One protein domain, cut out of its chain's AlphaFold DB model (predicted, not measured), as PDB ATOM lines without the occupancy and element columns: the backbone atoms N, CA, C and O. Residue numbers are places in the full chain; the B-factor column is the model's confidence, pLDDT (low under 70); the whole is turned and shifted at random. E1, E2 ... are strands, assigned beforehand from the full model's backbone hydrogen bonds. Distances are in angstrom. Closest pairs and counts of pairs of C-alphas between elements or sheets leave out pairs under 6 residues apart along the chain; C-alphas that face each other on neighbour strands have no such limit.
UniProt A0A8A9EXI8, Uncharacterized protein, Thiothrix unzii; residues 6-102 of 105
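Overview. This is residues 6 to 102 of the 105 residues of an uncharacterized protein of Thiothrix unzii (UniProt A0A8A9EXI8). Two four-stranded sheets are stacked face to face as a sandwich, with the strands of one crossing those of the other at 45 degrees. The long strands E1, E2 and E3, with short E8 at one edge, make one layer; E4, E7, E6 and E5 make the other, and the chain changes layer at the links E3 to E4 and E7 to E8. The printed part has 97 residues, with no named helix and eight strands, E1 to E8 along the chain, in two antiparallel sheets of order E1 - E2 - E3 - E8 and E4 - E7 - E6 - E5. The class is all strand, with 48 residues in named strands, under half of those printed. The whole is compact, with a radius of gyration of the C-alphas of 12.9 A and spans of 37 by 26 by 26 A.

Arrangement. In the sheet E1 - E2 - E3 - E8, the strands E1, residues 14 to 21, E2, residues 31 to 38, and E3, residues 41 to 48, form a meander, each strand the antiparallel neighbour of the one before. N 19 and O 33 are 2.9 A apart between E1 and E2, and N 36 and O 43 are 2.8 A apart between E2 and E3. E8, residues 98 to 101, is an edge strand beside E3, with N 46 and O 100 at 3.0 A. This sheet is twisted, its C-alphas lying up to 4.3 A off the best plane. The second sheet holds E4, residues 51 to 55, E5, residues 66 to 70, E6, residues 81 to 85, and E7, residues 92 to 96. They form a Greek key, in which E5, E6 and E7 are a meander and E4 is the antiparallel neighbour of E7. Its pairs within hydrogen-bond range include N 54 and O 93 at 2.9 A, N 83 and O 94 at 2.8 A, and N 69 and O 82 at 2.9 A. The facing parts of the two sheets are 10.1 A centre to centre, and their best planes are 6 degrees apart. The closest C-alphas of E3 and E7 are those of Asn 48 and Ala 96, 5.7 A apart. E1 and E5 are apart.

Along the chain. E1 begins at C-alpha 14, (-48.822, -0.503, -38.127), and is 20.6 A long from first to last C-alpha; E2 measures 23.4 A and E3 23.3 A. E4 begins at C-alpha 51, (-32.081, 3.054, -23.464). E8 ends at C-alpha 101, (-50.934, 2.709, -21.631).

Size, cuts and confidence. The two C-alphas farthest apart are those of Glu 25 and Gly 39, at 39.0 A. The printed part has no cut, and no link is long. The mean pLDDT of the printed part is 94.1, and no printed residue is under 70.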
ATOM      1  N   ILE A   6     -45.274  -9.156 -20.948       95.44
ATOM      2  CA  ILE A   6     -46.180  -8.118 -20.430       95.44
ATOM      3  C   ILE A   6     -47.258  -7.804 -21.468       95.44
ATOM      4  O   ILE A   6     -48.445  -7.723 -21.152       95.44
ATOM      5  N   LEU A   7     -46.846  -7.604 -22.722       94.50
ATOM      6  CA  LEU A   7     -47.743  -7.188 -23.792       94.50
ATOM      7  C   LEU A   7     -47.353  -7.828 -25.122       94.50
ATOM      8  O   LEU A   7     -46.201  -7.792 -25.543       94.50
ATOM      9  N   ALA A   8     -48.356  -8.370 -25.805       93.12
ATOM     10  CA  ALA A   8     -48.228  -8.977 -27.124       93.12
ATOM     11  C   ALA A   8     -49.429  -8.620 -28.013       93.12
ATOM     12  O   ALA A   8     -50.313  -7.831 -27.643       93.12
ATOM     13  N   GLY A   9     -49.489  -9.238 -29.194       91.12
ATOM     14  CA  GLY A   9     -50.617  -9.107 -30.115       91.12
ATOM     15  C   GLY A   9     -50.571  -7.818 -30.932       91.12
ATOM     16  O   GLY A   9     -51.605  -7.160 -31.090       91.12
ATOM     17  N   PHE A  10     -49.376  -7.464 -31.404       92.94
ATOM     18  CA  PHE A  10     -49.128  -6.405 -32.386       92.94
ATOM     19  C   PHE A  10     -49.164  -6.922 -33.836       92.94
ATOM     20  O   PHE A  10     -48.935  -6.163 -34.768       92.94
ATOM     21  N   SER A  11     -49.522  -8.195 -34.050       90.81
ATOM     22  CA  SER A  11     -49.678  -8.785 -35.386       90.81
ATOM     23  C   SER A  11     -50.609  -7.955 -36.284       90.81
ATOM     24  O   SER A  11     -51.798  -7.746 -35.979       90.81
ATOM     25  N   ASN A  12     -50.056  -7.519 -37.419       90.94
ATOM     26  CA  ASN A  12     -50.667  -6.630 -38.410       90.94
ATOM     27  C   ASN A  12     -51.084  -5.264 -37.832       90.94
ATOM     28  O   ASN A  12     -52.071  -4.685 -38.293       90.94
ATOM     29  N   MET A  13     -50.430  -4.800 -36.763       94.88
ATOM     30  CA  MET A  13     -50.494  -3.404 -36.341       94.88
ATOM     31  C   MET A  13     -49.386  -2.627 -37.038       94.88
ATOM     32  O   MET A  13     -48.237  -3.064 -37.067       94.88
ATOM     33  N   GLU A  14     -49.752  -1.461 -37.548       95.06
ATOM     34  CA  GLU A  14     -48.822  -0.503 -38.127       95.06
ATOM     35  C   GLU A  14     -48.499   0.567 -37.089       95.06
ATOM     36  O   GLU A  14     -49.380   1.021 -36.346       95.06
ATOM     37  N   LEU A  15     -47.238   0.971 -37.052       96.69
ATOM     38  CA  LEU A  15     -46.778   2.155 -36.353       96.69
ATOM     39  C   LEU A  15     -47.293   3.395 -37.086       96.69
ATOM     40  O   LEU A  15     -47.038   3.583 -38.273       96.69
ATOM     41  N   VAL A  16     -48.022   4.237 -36.367       96.56
ATOM     42  CA  VAL A  16     -48.596   5.481 -36.891       96.56
ATOM     43  C   VAL A  16     -47.808   6.689 -36.396       96.56
ATOM     44  O   VAL A  16     -47.606   7.624 -37.163       96.56
ATOM     45  N   ASP A  17     -47.352   6.656 -35.144       96.88
ATOM     46  CA  ASP A  17     -46.482   7.683 -34.579       96.88
ATOM     47  C   ASP A  17     -45.420   7.052 -33.676       96.88
ATOM     48  O   ASP A  17     -45.685   6.082 -32.955       96.88
ATOM     49  N   PHE A  18     -44.210   7.599 -33.759       97.38
ATOM     50  CA  PHE A  18     -43.080   7.235 -32.918       97.38
ATOM     51  C   PHE A  18     -42.354   8.504 -32.511       97.38
ATOM     52  O   PHE A  18     -41.631   9.111 -33.307       97.38
ATOM     53  N   HIS A  19     -42.536   8.890 -31.256       97.69
ATOM     54  CA  HIS A  19     -41.944  10.090 -30.703       97.69
ATOM     55  C   HIS A  19     -40.896   9.712 -29.664       97.69
ATOM     56  O   HIS A  19     -41.230   9.197 -28.600       97.69
ATOM     57  N   TYR A  20     -39.623   9.975 -29.965       97.31
ATOM     58  CA  TYR A  20     -38.547   9.810 -28.996       97.31
ATOM     59  C   TYR A  20     -38.139  11.167 -28.425       97.31
ATOM     60  O   TYR A  20     -37.515  11.980 -29.110       97.31
ATOM     61  N   HIS A  21     -38.478  11.390 -27.160       97.50
ATOM     62  CA  HIS A  21     -38.030  12.537 -26.391       97.50
ATOM     63  C   HIS A  21     -36.773  12.178 -25.594       97.50
ATOM     64  O   HIS A  21     -36.782  11.232 -24.804       97.50
ATOM     65  N   ILE A  22     -35.701  12.948 -25.788       95.94
ATOM     66  CA  ILE A  22     -34.441  12.801 -25.054       95.94
ATOM     67  C   ILE A  22     -34.306  13.986 -24.098       95.94
ATOM     68  O   ILE A  22     -34.144  15.119 -24.550       95.94
ATOM     69  N   GLU A  23     -34.343  13.710 -22.794       95.69
ATOM     70  CA  GLU A  23     -34.095  14.710 -21.755       95.69
ATOM     71  C   GLU A  23     -32.581  14.863 -21.550       95.69
ATOM     72  O   GLU A  23     -31.861  13.898 -21.272       95.69
ATOM     73  N   TRP A  24     -32.083  16.083 -21.743       92.75
ATOM     74  CA  TRP A  24     -30.656  16.392 -21.787       92.75
ATOM     75  C   TRP A  24     -30.038  16.497 -20.391       92.75
ATOM     76  O   TRP A  24     -28.837  16.264 -20.244       92.75
ATOM     77  N   GLU A  25     -30.838  16.814 -19.368       94.06
ATOM     78  CA  GLU A  25     -30.372  16.869 -17.978       94.06
ATOM     79  C   GLU A  25     -30.260  15.474 -17.353       94.06
ATOM     80  O   GLU A  25     -29.366  15.204 -16.545       94.06
ATOM     81  N   SER A  26     -31.160  14.569 -17.734       90.81
ATOM     82  CA  SER A  26     -31.264  13.233 -17.162       90.81
ATOM     83  C   SER A  26     -31.891  12.275 -18.166       90.81
ATOM     84  O   SER A  26     -33.091  12.278 -18.421       90.81
ATOM     85  N   TRP A  27     -31.075  11.362 -18.690       85.25
ATOM     86  CA  TRP A  27     -31.542  10.350 -19.639       85.25
ATOM     87  C   TRP A  27     -32.667   9.464 -19.072       85.25
ATOM     88  O   TRP A  27     -33.457   8.911 -19.831       85.25
ATOM     89  N   LYS A  28     -32.767   9.341 -17.741       88.81
ATOM     90  CA  LYS A  28     -33.822   8.567 -17.069       88.81
ATOM     91  C   LYS A  28     -35.221   9.138 -17.305       88.81
ATOM     92  O   LYS A  28     -36.187   8.389 -17.217       88.81
ATOM     93  N   ASP A  29     -35.303  10.418 -17.640       94.06
ATOM     94  CA  ASP A  29     -36.548  11.124 -17.937       94.06
ATOM     95  C   ASP A  29     -36.853  11.144 -19.448       94.06
ATOM     96  O   ASP A  29     -37.876  11.664 -19.884       94.06
ATOM     97  N   SER A  30     -35.990  10.520 -20.265       95.88
ATOM     98  CA  SER A  30     -36.254  10.302 -21.690       95.88
ATOM     99  C   SER A  30     -37.348   9.255 -21.870       95.88
ATOM    100  O   SER A  30     -37.403   8.260 -21.136       95.88
ATOM    101  N   PHE A  31     -38.187   9.435 -22.884       97.88
ATOM    102  CA  PHE A  31     -39.304   8.537 -23.142       97.88
ATOM    103  C   PHE A  31     -39.546   8.325 -24.632       97.88
ATOM    104  O   PHE A  31     -39.282   9.197 -25.456       97.88
ATOM    105  N   ILE A  32     -40.091   7.158 -24.966       98.44
ATOM    106  CA  ILE A  32     -40.661   6.873 -26.282       98.44
ATOM    107  C   ILE A  32     -42.173   6.798 -26.129       98.44
ATOM    108  O   ILE A  32     -42.671   6.004 -25.328       98.44
ATOM    109  N   GLU A  33     -42.895   7.563 -26.939       98.12
ATOM    110  CA  GLU A  33     -44.305   7.315 -27.219       98.12
ATOM    111  C   GLU A  33     -44.458   6.564 -28.536       98.12
ATOM    112  O   GLU A  33     -43.803   6.865 -29.536       98.12
ATOM    113  N   LEU A  34     -45.322   5.555 -28.508       97.12
ATOM    114  CA  LEU A  34     -45.623   4.693 -29.635       97.12
ATOM    115  C   LEU A  34     -47.134   4.633 -29.818       97.12
ATOM    116  O   LEU A  34     -47.858   4.168 -28.932       97.12
ATOM    117  N   PHE A  35     -47.593   5.041 -30.997       97.12
ATOM    118  CA  PHE A  35     -48.982   4.904 -31.412       97.12
ATOM    119  C   PHE A  35     -49.097   3.865 -32.526       97.12
ATOM    120  O   PHE A  35     -48.517   4.015 -33.602       97.12
ATOM    121  N   ALA A  36     -49.854   2.798 -32.272       96.00
ATOM    122  CA  ALA A  36     -50.065   1.693 -33.200       96.00
ATOM    123  C   ALA A  36     -51.543   1.531 -33.557       96.00
ATOM    124  O   ALA A  36     -52.417   1.681 -32.697       96.00
ATOM    125  N   LYS A  37     -51.834   1.152 -34.807       95.75
ATOM    126  CA  LYS A  37     -53.208   0.979 -35.300       95.75
ATOM    127  C   LYS A  37     -53.382  -0.284 -36.144       95.75
ATOM    128  O   LYS A  37     -52.507  -0.670 -36.910       95.75
ATOM    129  N   LYS A  38     -54.559  -0.911 -36.030       93.81
ATOM    130  CA  LYS A  38     -55.070  -1.965 -36.923       93.81
ATOM    131  C   LYS A  38     -56.582  -1.822 -37.066       93.81
ATOM    132  O   LYS A  38     -57.326  -2.193 -36.155       93.81
ATOM    133  N   GLY A  39     -57.044  -1.306 -38.204       90.25
ATOM    134  CA  GLY A  39     -58.454  -0.932 -38.363       90.25
ATOM    135  C   GLY A  39     -58.864   0.050 -37.263       90.25
ATOM    136  O   GLY A  39     -58.172   1.040 -37.052       90.25
ATOM    137  N   GLU A  40     -59.919  -0.260 -36.512       90.81
ATOM    138  CA  GLU A  40     -60.383   0.558 -35.376       90.81
ATOM    139  C   GLU A  40     -59.602   0.326 -34.068       90.81
ATOM    140  O   GLU A  40     -59.774   1.062 -33.103       90.81
ATOM    141  N   LYS A  41     -58.735  -0.694 -33.997       90.81
ATOM    142  CA  LYS A  41     -57.963  -0.981 -32.781       90.81
ATOM    143  C   LYS A  41     -56.726  -0.092 -32.722       90.81
ATOM    144  O   LYS A  41     -55.871  -0.187 -33.603       90.81
ATOM    145  N   THR A  42     -56.589   0.681 -31.651       93.94
ATOM    146  CA  THR A  42     -55.409   1.504 -31.364       93.94
ATOM    147  C   THR A  42     -54.672   1.003 -30.123       93.94
ATOM    148  O   THR A  42     -55.232   0.294 -29.282       93.94
ATOM    149  N   ARG A  43     -53.382   1.326 -30.028       94.19
ATOM    150  CA  ARG A  43     -52.593   1.241 -28.796       94.19
ATOM    151  C   ARG A  43     -51.700   2.464 -28.722       94.19
ATOM    152  O   ARG A  43     -50.899   2.670 -29.628       94.19
ATOM    153  N   HIS A  44     -51.825   3.217 -27.643       96.62
ATOM    154  CA  HIS A  44     -50.952   4.334 -27.333       96.62
ATOM    155  C   HIS A  44     -50.156   3.962 -26.082       96.62
ATOM    156  O   HIS A  44     -50.731   3.652 -25.037       96.62
ATOM    157  N   LEU A  45     -48.839   3.874 -26.222       97.50
ATOM    158  CA  LEU A  45     -47.936   3.414 -25.174       97.50
ATOM    159  C   LEU A  45     -46.872   4.472 -24.933       97.50
ATOM    160  O   LEU A  45     -46.320   5.002 -25.895       97.50
ATOM    161  N   ARG A  46     -46.533   4.705 -23.667       98.12
ATOM    162  CA  ARG A  46     -45.350   5.474 -23.282       98.12
ATOM    163  C   ARG A  46     -44.386   4.579 -22.517       98.12
ATOM    164  O   ARG A  46     -44.782   3.862 -21.599       98.12
ATOM    165  N   PHE A  47     -43.118   4.630 -22.903       97.88
ATOM    166  CA  PHE A  47     -42.008   3.925 -22.275       97.88
ATOM    167  C   PHE A  47     -41.044   4.951 -21.686       97.88
ATOM    168  O   PHE A  47     -40.515   5.766 -22.435       97.88
ATOM    169  N   ASN A  48     -40.801   4.908 -20.377       97.38
ATOM    170  CA  ASN A  48     -39.945   5.876 -19.675       97.38
ATOM    171  C   ASN A  48     -38.568   5.281 -19.363       97.38
ATOM    172  O   ASN A  48     -38.435   4.065 -19.191       97.38
ATOM    173  N   GLY A  49     -37.547   6.133 -19.250       95.94
ATOM    174  CA  GLY A  49     -36.169   5.714 -18.981       95.94
ATOM    175  C   GLY A  49     -35.605   4.862 -20.112       95.94
ATOM    176  O   GLY A  49     -35.038   3.794 -19.875       95.94
ATOM    177  N   VAL A  50     -35.840   5.295 -21.351       95.81
ATOM    178  CA  VAL A  50     -35.474   4.536 -22.550       95.81
ATOM    179  C   VAL A  50     -33.960   4.449 -22.706       95.81
ATOM    180  O   VAL A  50     -33.230   5.424 -22.535       95.81
ATOM    181  N   SER A  51     -33.478   3.270 -23.091       93.38
ATOM    182  CA  SER A  51     -32.081   3.054 -23.464       93.38
ATOM    183  C   SER A  51     -31.948   1.985 -24.548       93.38
ATOM    184  O   SER A  51     -32.881   1.234 -24.831       93.38
ATOM    185  N   ASN A  52     -30.771   1.912 -25.178       94.25
ATOM    186  CA  ASN A  52     -30.445   0.902 -26.192       94.25
ATOM    187  C   ASN A  52     -31.430   0.839 -27.375       94.25
ATOM    188  O   ASN A  52     -31.651  -0.241 -27.924       94.25
ATOM    189  N   LEU A  53     -31.992   1.982 -27.785       96.38
ATOM    190  CA  LEU A  53     -32.848   2.055 -28.967       96.38
ATOM    191  C   LEU A  53     -32.093   1.597 -30.216       96.38
ATOM    192  O   LEU A  53     -31.032   2.123 -30.556       96.38
ATOM    193  N   LYS A  54     -32.685   0.636 -30.920       97.44
ATOM    194  CA  LYS A  54     -32.258   0.179 -32.237       97.44
ATOM    195  C   LYS A  54     -33.470   0.128 -33.151       97.44
ATOM    196  O   LYS A  54     -34.436  -0.577 -32.867       97.44
ATOM    197  N   ILE A  55     -33.370   0.841 -34.264       96.62
ATOM    198  CA  ILE A  55     -34.287   0.733 -35.396       96.62
ATOM    199  C   ILE A  55     -33.497   0.033 -36.496       96.62
ATOM    200  O   ILE A  55     -32.461   0.542 -36.929       96.62
ATOM    201  N   GLN A  56     -33.918  -1.172 -36.873       96.12
ATOM    202  CA  GLN A  56     -33.218  -1.951 -37.892       96.12
ATOM    203  C   GLN A  56     -33.375  -1.290 -39.269       96.12
ATOM    204  O   GLN A  56     -34.440  -0.769 -39.604       96.12
ATOM    205  N   GLU A  57     -32.306  -1.302 -40.069       96.31
ATOM    206  CA  GLU A  57     -32.337  -0.781 -41.438       96.31
ATOM    207  C   GLU A  57     -33.445  -1.470 -42.247       96.31
ATOM    208  O   GLU A  57     -33.608  -2.687 -42.184       96.31
ATOM    209  N   GLY A  58     -34.225  -0.678 -42.986       94.88
ATOM    210  CA  GLY A  58     -35.374  -1.178 -43.743       94.88
ATOM    211  C   GLY A  58     -36.671  -1.305 -42.937       94.88
ATOM    212  O   GLY A  58     -37.659  -1.787 -43.487       94.88
ATOM    213  N   PHE A  59     -36.705  -0.864 -41.673       95.50
ATOM    214  CA  PHE A  59     -37.941  -0.796 -40.895       95.50
ATOM    215  C   PHE A  59     -39.025   0.013 -41.623       95.50
ATOM    216  O   PHE A  59     -38.832   1.181 -41.959       95.50
ATOM    217  N   SER A  60     -40.170  -0.629 -41.857       92.81
ATOM    218  CA  SER A  60     -41.265  -0.102 -42.679       92.81
ATOM    219  C   SER A  60     -42.437   0.464 -41.877       92.81
ATOM    220  O   SER A  60     -43.350   1.029 -42.472       92.81
ATOM    221  N   GLY A  61     -42.428   0.309 -40.549       94.12
ATOM    222  CA  GLY A  61     -43.557   0.647 -39.675       94.12
ATOM    223  C   GLY A  61     -44.338  -0.565 -39.156       94.12
ATOM    224  O   GLY A  61     -45.085  -0.422 -38.193       94.12
ATOM    225  N   SER A  62     -44.130  -1.768 -39.701       94.88
ATOM    226  CA  SER A  62     -44.805  -2.981 -39.211       94.88
ATOM    227  C   SER A  62     -44.355  -3.346 -37.794       94.88
ATOM    228  O   SER A  62     -43.165  -3.482 -37.524       94.88
ATOM    229  N   LEU A  63     -45.308  -3.579 -36.891       95.19
ATOM    230  CA  LEU A  63     -45.040  -4.002 -35.510       95.19
ATOM    231  C   LEU A  63     -45.346  -5.487 -35.275       95.19
ATOM    232  O   LEU A  63     -45.499  -5.918 -34.135       95.19
ATOM    233  N   SER A  64     -45.465  -6.290 -36.335       91.06
ATOM    234  CA  SER A  64     -46.025  -7.646 -36.233       91.06
ATOM    235  C   SER A  64     -45.258  -8.583 -35.293       91.06
ATOM    236  O   SER A  64     -45.893  -9.391 -34.613       91.06
ATOM    237  N   GLY A  65     -43.936  -8.422 -35.191       91.94
ATOM    238  CA  GLY A  65     -43.080  -9.171 -34.268       91.94
ATOM    239  C   GLY A  65     -42.844  -8.509 -32.914       91.94
ATOM    240  O   GLY A  65     -42.065  -9.032 -32.119       91.94
ATOM    241  N   MET A  66     -43.483  -7.369 -32.636       96.06
ATOM    242  CA  MET A  66     -43.249  -6.613 -31.410       96.06
ATOM    243  C   MET A  66     -43.793  -7.355 -30.182       96.06
ATOM    244  O   MET A  66     -44.970  -7.730 -30.126       96.06
ATOM    245  N   LEU A  67     -42.943  -7.497 -29.165       96.56
ATOM    246  CA  LEU A  67     -43.295  -7.967 -27.825       96.56
ATOM    247  C   LEU A  67     -42.756  -7.005 -26.771       96.56
ATOM    248  O   LEU A  67     -41.691  -6.418 -26.942       96.56
ATOM    249  N   VAL A  68     -43.473  -6.892 -25.658       97.25
ATOM    250  CA  VAL A  68     -43.002  -6.215 -24.449       97.25
ATOM    251  C   VAL A  68     -42.838  -7.268 -23.364       97.25
ATOM    252  O   VAL A  68     -43.803  -7.962 -23.032       97.25
ATOM    253  N   VAL A  69     -41.632  -7.397 -22.821       97.06
ATOM    254  CA  VAL A  69     -41.283  -8.418 -21.826       97.06
ATOM    255  C   VAL A  69     -40.737  -7.790 -20.546       97.06
ATOM    256  O   VAL A  69     -40.106  -6.734 -20.581       97.06
ATOM    257  N   ASP A  70     -40.999  -8.446 -19.418       95.56
ATOM    258  CA  ASP A  70     -40.465  -8.097 -18.104       95.56
ATOM    259  C   ASP A  70     -39.062  -8.686 -17.959       95.56
ATOM    260  O   ASP A  70     -38.889  -9.903 -17.935       95.56
ATOM    261  N   VAL A  71     -38.059  -7.820 -17.854       95.56
ATOM    262  CA  VAL A  71     -36.650  -8.202 -17.694       95.56
ATOM    263  C   VAL A  71     -36.099  -7.841 -16.317       95.56
ATOM    264  O   VAL A  71     -34.887  -7.879 -16.109       95.56
ATOM    265  N   SER A  72     -36.962  -7.534 -15.344       92.75
ATOM    266  CA  SER A  72     -36.564  -7.171 -13.975       92.75
ATOM    267  C   SER A  72     -35.702  -8.241 -13.291       92.75
ATOM    268  O   SER A  72     -34.793  -7.927 -12.520       92.75
ATOM    269  N   ALA A  73     -35.908  -9.517 -13.632       92.06
ATOM    270  CA  ALA A  73     -35.116 -10.635 -13.126       92.06
ATOM    271  C   ALA A  73     -33.654 -10.639 -13.618       92.06
ATOM    272  O   ALA A  73     -32.819 -11.330 -13.034       92.06
ATOM    273  N   ARG A  74     -33.317  -9.864 -14.663       88.44
ATOM    274  CA  ARG A  74     -31.955  -9.764 -15.216       88.44
ATOM    275  C   ARG A  74     -31.020  -8.866 -14.388       88.44
ATOM    276  O   ARG A  74     -29.843  -8.768 -14.723       88.44
ATOM    277  N   GLN A  75     -31.519  -8.253 -13.305       84.62
ATOM    278  CA  GLN A  75     -30.756  -7.399 -12.374       84.62
ATOM    279  C   GLN A  75     -30.084  -6.190 -13.047       84.62
ATOM    280  O   GLN A  75     -28.983  -5.784 -12.681       84.62
ATOM    281  N   TRP A  76     -30.732  -5.612 -14.059       84.62
ATOM    282  CA  TRP A  76     -30.286  -4.363 -14.668       84.62
ATOM    283  C   TRP A  76     -30.950  -3.191 -13.952       84.62
ATOM    284  O   TRP A  76     -32.147  -2.965 -14.110       84.62
ATOM    285  N   ASP A  77     -30.164  -2.421 -13.194       73.50
ATOM    286  CA  ASP A  77     -30.659  -1.328 -12.338       73.50
ATOM    287  C   ASP A  77     -31.512  -0.289 -13.080       73.50
ATOM    288  O   ASP A  77     -32.330   0.406 -12.477       73.50
ATOM    289  N   SER A  78     -31.330  -0.163 -14.394       78.56
ATOM    290  CA  SER A  78     -32.000   0.845 -15.204       78.56
ATOM    291  C   SER A  78     -33.023   0.321 -16.208       78.56
ATOM    292  O   SER A  78     -33.597   1.128 -16.931       78.56
ATOM    293  N   ALA A  79     -33.254  -0.991 -16.287       88.88
ATOM    294  CA  ALA A  79     -34.144  -1.575 -17.288       88.88
ATOM    295  C   ALA A  79     -34.968  -2.712 -16.684       88.88
ATOM    296  O   ALA A  79     -34.430  -3.748 -16.305       88.88
ATOM    297  N   LEU A  80     -36.283  -2.512 -16.629       95.44
ATOM    298  CA  LEU A  80     -37.244  -3.515 -16.159       95.44
ATOM    299  C   LEU A  80     -38.080  -4.074 -17.310       95.44
ATOM    300  O   LEU A  80     -38.704  -5.121 -17.170       95.44
ATOM    301  N   ILE A  81     -38.077  -3.389 -18.451       96.81
ATOM    302  CA  ILE A  81     -38.855  -3.739 -19.631       96.81
ATOM    303  C   ILE A  81     -37.932  -3.795 -20.841       96.81
ATOM    304  O   ILE A  81     -37.068  -2.935 -21.025       96.81
ATOM    305  N   GLU A  82     -38.148  -4.789 -21.692       97.56
ATOM    306  CA  GLU A  82     -37.538  -4.863 -23.014       97.56
ATOM    307  C   GLU A  82     -38.631  -4.932 -24.079       97.56
ATOM    308  O   GLU A  82     -39.559  -5.741 -24.003       97.56
ATOM    309  N   VAL A  83     -38.510  -4.068 -25.083       97.69
ATOM    310  CA  VAL A  83     -39.268  -4.153 -26.326       97.69
ATOM    311  C   VAL A  83     -38.430  -4.927 -27.331       97.69
ATOM    312  O   VAL A  83     -37.324  -4.515 -27.689       97.69
ATOM    313  N   GLN A  84     -38.965  -6.060 -27.767       96.81
ATOM    314  CA  GLN A  84     -38.316  -7.002 -28.670       96.81
ATOM    315  C   GLN A  84     -39.039  -7.052 -30.012       96.81
ATOM    316  O   GLN A  84     -40.234  -6.776 -30.093       96.81
ATOM    317  N   ASN A  85     -38.316  -7.494 -31.037       95.19
ATOM    318  CA  ASN A  85     -38.873  -7.950 -32.301       95.19
ATOM    319  C   ASN A  85     -38.473  -9.417 -32.491       95.19
ATOM    320  O   ASN A  85     -37.280  -9.717 -32.543       95.19
ATOM    321  N   ILE A  86     -39.452 -10.319 -32.540       92.56
ATOM    322  CA  ILE A  86     -39.215 -11.766 -32.683       92.56
ATOM    323  C   ILE A  86     -39.387 -12.280 -34.118       92.56
ATOM    324  O   ILE A  86     -39.167 -13.464 -34.370       92.56
ATOM    325  N   GLU A  87     -39.786 -11.412 -35.047       88.50
ATOM    326  CA  GLU A  87     -39.896 -11.729 -36.473       88.50
ATOM    327  C   GLU A  87     -38.558 -11.490 -37.192       88.50
ATOM    328  O   GLU A  87     -37.671 -10.803 -36.684       88.50
ATOM    329  N   GLN A  88     -38.404 -12.071 -38.387       83.12
ATOM    330  CA  GLN A  88     -37.207 -11.857 -39.216       83.12
ATOM    331  C   GLN A  88     -37.175 -10.476 -39.880       83.12
ATOM    332  O   GLN A  88     -36.099 -10.002 -40.252       83.12
ATOM    333  N   ASP A  89     -38.338  -9.844 -40.035       89.06
ATOM    334  CA  ASP A  89     -38.454  -8.524 -40.642       89.06
ATOM    335  C   ASP A  89     -37.802  -7.449 -39.759       89.06
ATOM    336  O   ASP A  89     -37.843  -7.566 -38.531       89.06
ATOM    337  N   PRO A  90     -37.228  -6.380 -40.345       94.19
ATOM    338  CA  PRO A  90     -36.708  -5.254 -39.580       94.19
ATOM    339  C   PRO A  90     -37.751  -4.681 -38.610       94.19
ATOM    340  O   PRO A  90     -38.910  -4.492 -38.975       94.19
ATOM    341  N   GLY A  91     -37.326  -4.359 -37.390       95.00
ATOM    342  CA  GLY A  91     -38.172  -3.852 -36.314       95.00
ATOM    343  C   GLY A  91     -37.474  -2.844 -35.402       95.00
ATOM    344  O   GLY A  91     -36.314  -2.466 -35.600       95.00
ATOM    345  N   ILE A  92     -38.208  -2.422 -34.374       96.44
ATOM    346  CA  ILE A  92     -37.736  -1.536 -33.308       96.44
ATOM    347  C   ILE A  92     -37.510  -2.363 -32.041       96.44
ATOM    348  O   ILE A  92     -38.367  -3.154 -31.650       96.44
ATOM    349  N   THR A  93     -36.372  -2.157 -31.379       97.56
ATOM    350  CA  THR A  93     -36.074  -2.746 -30.064       97.56
ATOM    351  C   THR A  93     -35.469  -1.702 -29.138       97.56
ATOM    352  O   THR A  93     -34.759  -0.806 -29.599       97.56
ATOM    353  N   PHE A  94     -35.757  -1.794 -27.842       97.44
ATOM    354  CA  PHE A  94     -35.183  -0.924 -26.813       97.44
ATOM    355  C   PHE A  94     -35.443  -1.480 -25.413       97.44
ATOM    356  O   PHE A  94     -36.260  -2.378 -25.218       97.44
ATOM    357  N   LEU A  95     -34.756  -0.910 -24.428       97.25
ATOM    358  CA  LEU A  95     -35.025  -1.115 -23.011       97.25
ATOM    359  C   LEU A  95     -35.765   0.092 -22.441       97.25
ATOM    360  O   LEU A  95     -35.566   1.216 -22.902       97.25
ATOM    361  N   ALA A  96     -36.572  -0.140 -21.414       97.12
ATOM    362  CA  ALA A  96     -37.251   0.902 -20.660       97.12
ATOM    363  C   ALA A  96     -37.282   0.563 -19.165       97.12
ATOM    364  O   ALA A  96     -37.231  -0.602 -18.757       97.12
ATOM    365  N   HIS A  97     -37.386   1.595 -18.336       96.19
ATOM    366  CA  HIS A  97     -37.561   1.439 -16.898       96.19
ATOM    367  C   HIS A  97     -39.018   1.126 -16.541       96.19
ATOM    368  O   HIS A  97     -39.279   0.292 -15.680       96.19
ATOM    369  N   SER A  98     -39.975   1.756 -17.224       95.69
ATOM    370  CA  SER A  98     -41.406   1.518 -17.023       95.69
ATOM    371  C   SER A  98     -42.195   1.713 -18.315       95.69
ATOM    372  O   SER A  98     -41.707   2.326 -19.265       95.69
ATOM    373  N   MET A  99     -43.437   1.231 -18.330       96.38
ATOM    374  CA  MET A  99     -44.385   1.416 -19.429       96.38
ATOM    375  C   MET A  99     -45.758   1.768 -18.866       96.38
ATOM    376  O   MET A  99     -46.176   1.209 -17.853       96.38
ATOM    377  N   GLU A 100     -46.480   2.624 -19.575       96.12
ATOM    378  CA  GLU A 100     -47.891   2.899 -19.340       96.12
ATOM    379  C   GLU A 100     -48.686   2.896 -20.649       96.12
ATOM    380  O   GLU A 100     -48.159   3.161 -21.733       96.12
ATOM    381  N   ILE A 101     -49.970   2.554 -20.541       95.00
ATOM    382  CA  ILE A 101     -50.934   2.709 -21.631       95.00
ATOM    383  C   ILE A 101     -51.519   4.110 -21.496       95.00
ATOM    384  O   ILE A 101     -52.119   4.430 -20.470       95.00
ATOM    385  N   ILE A 102     -51.358   4.924 -22.532       93.94
ATOM    386  CA  ILE A 102     -51.959   6.248 -22.603       93.94
ATOM    387  C   ILE A 102     -53.388   6.056 -23.110       93.94
ATOM    388  O   ILE A 102     -53.612   5.592 -24.224       93.94
TER     389      ILE A 102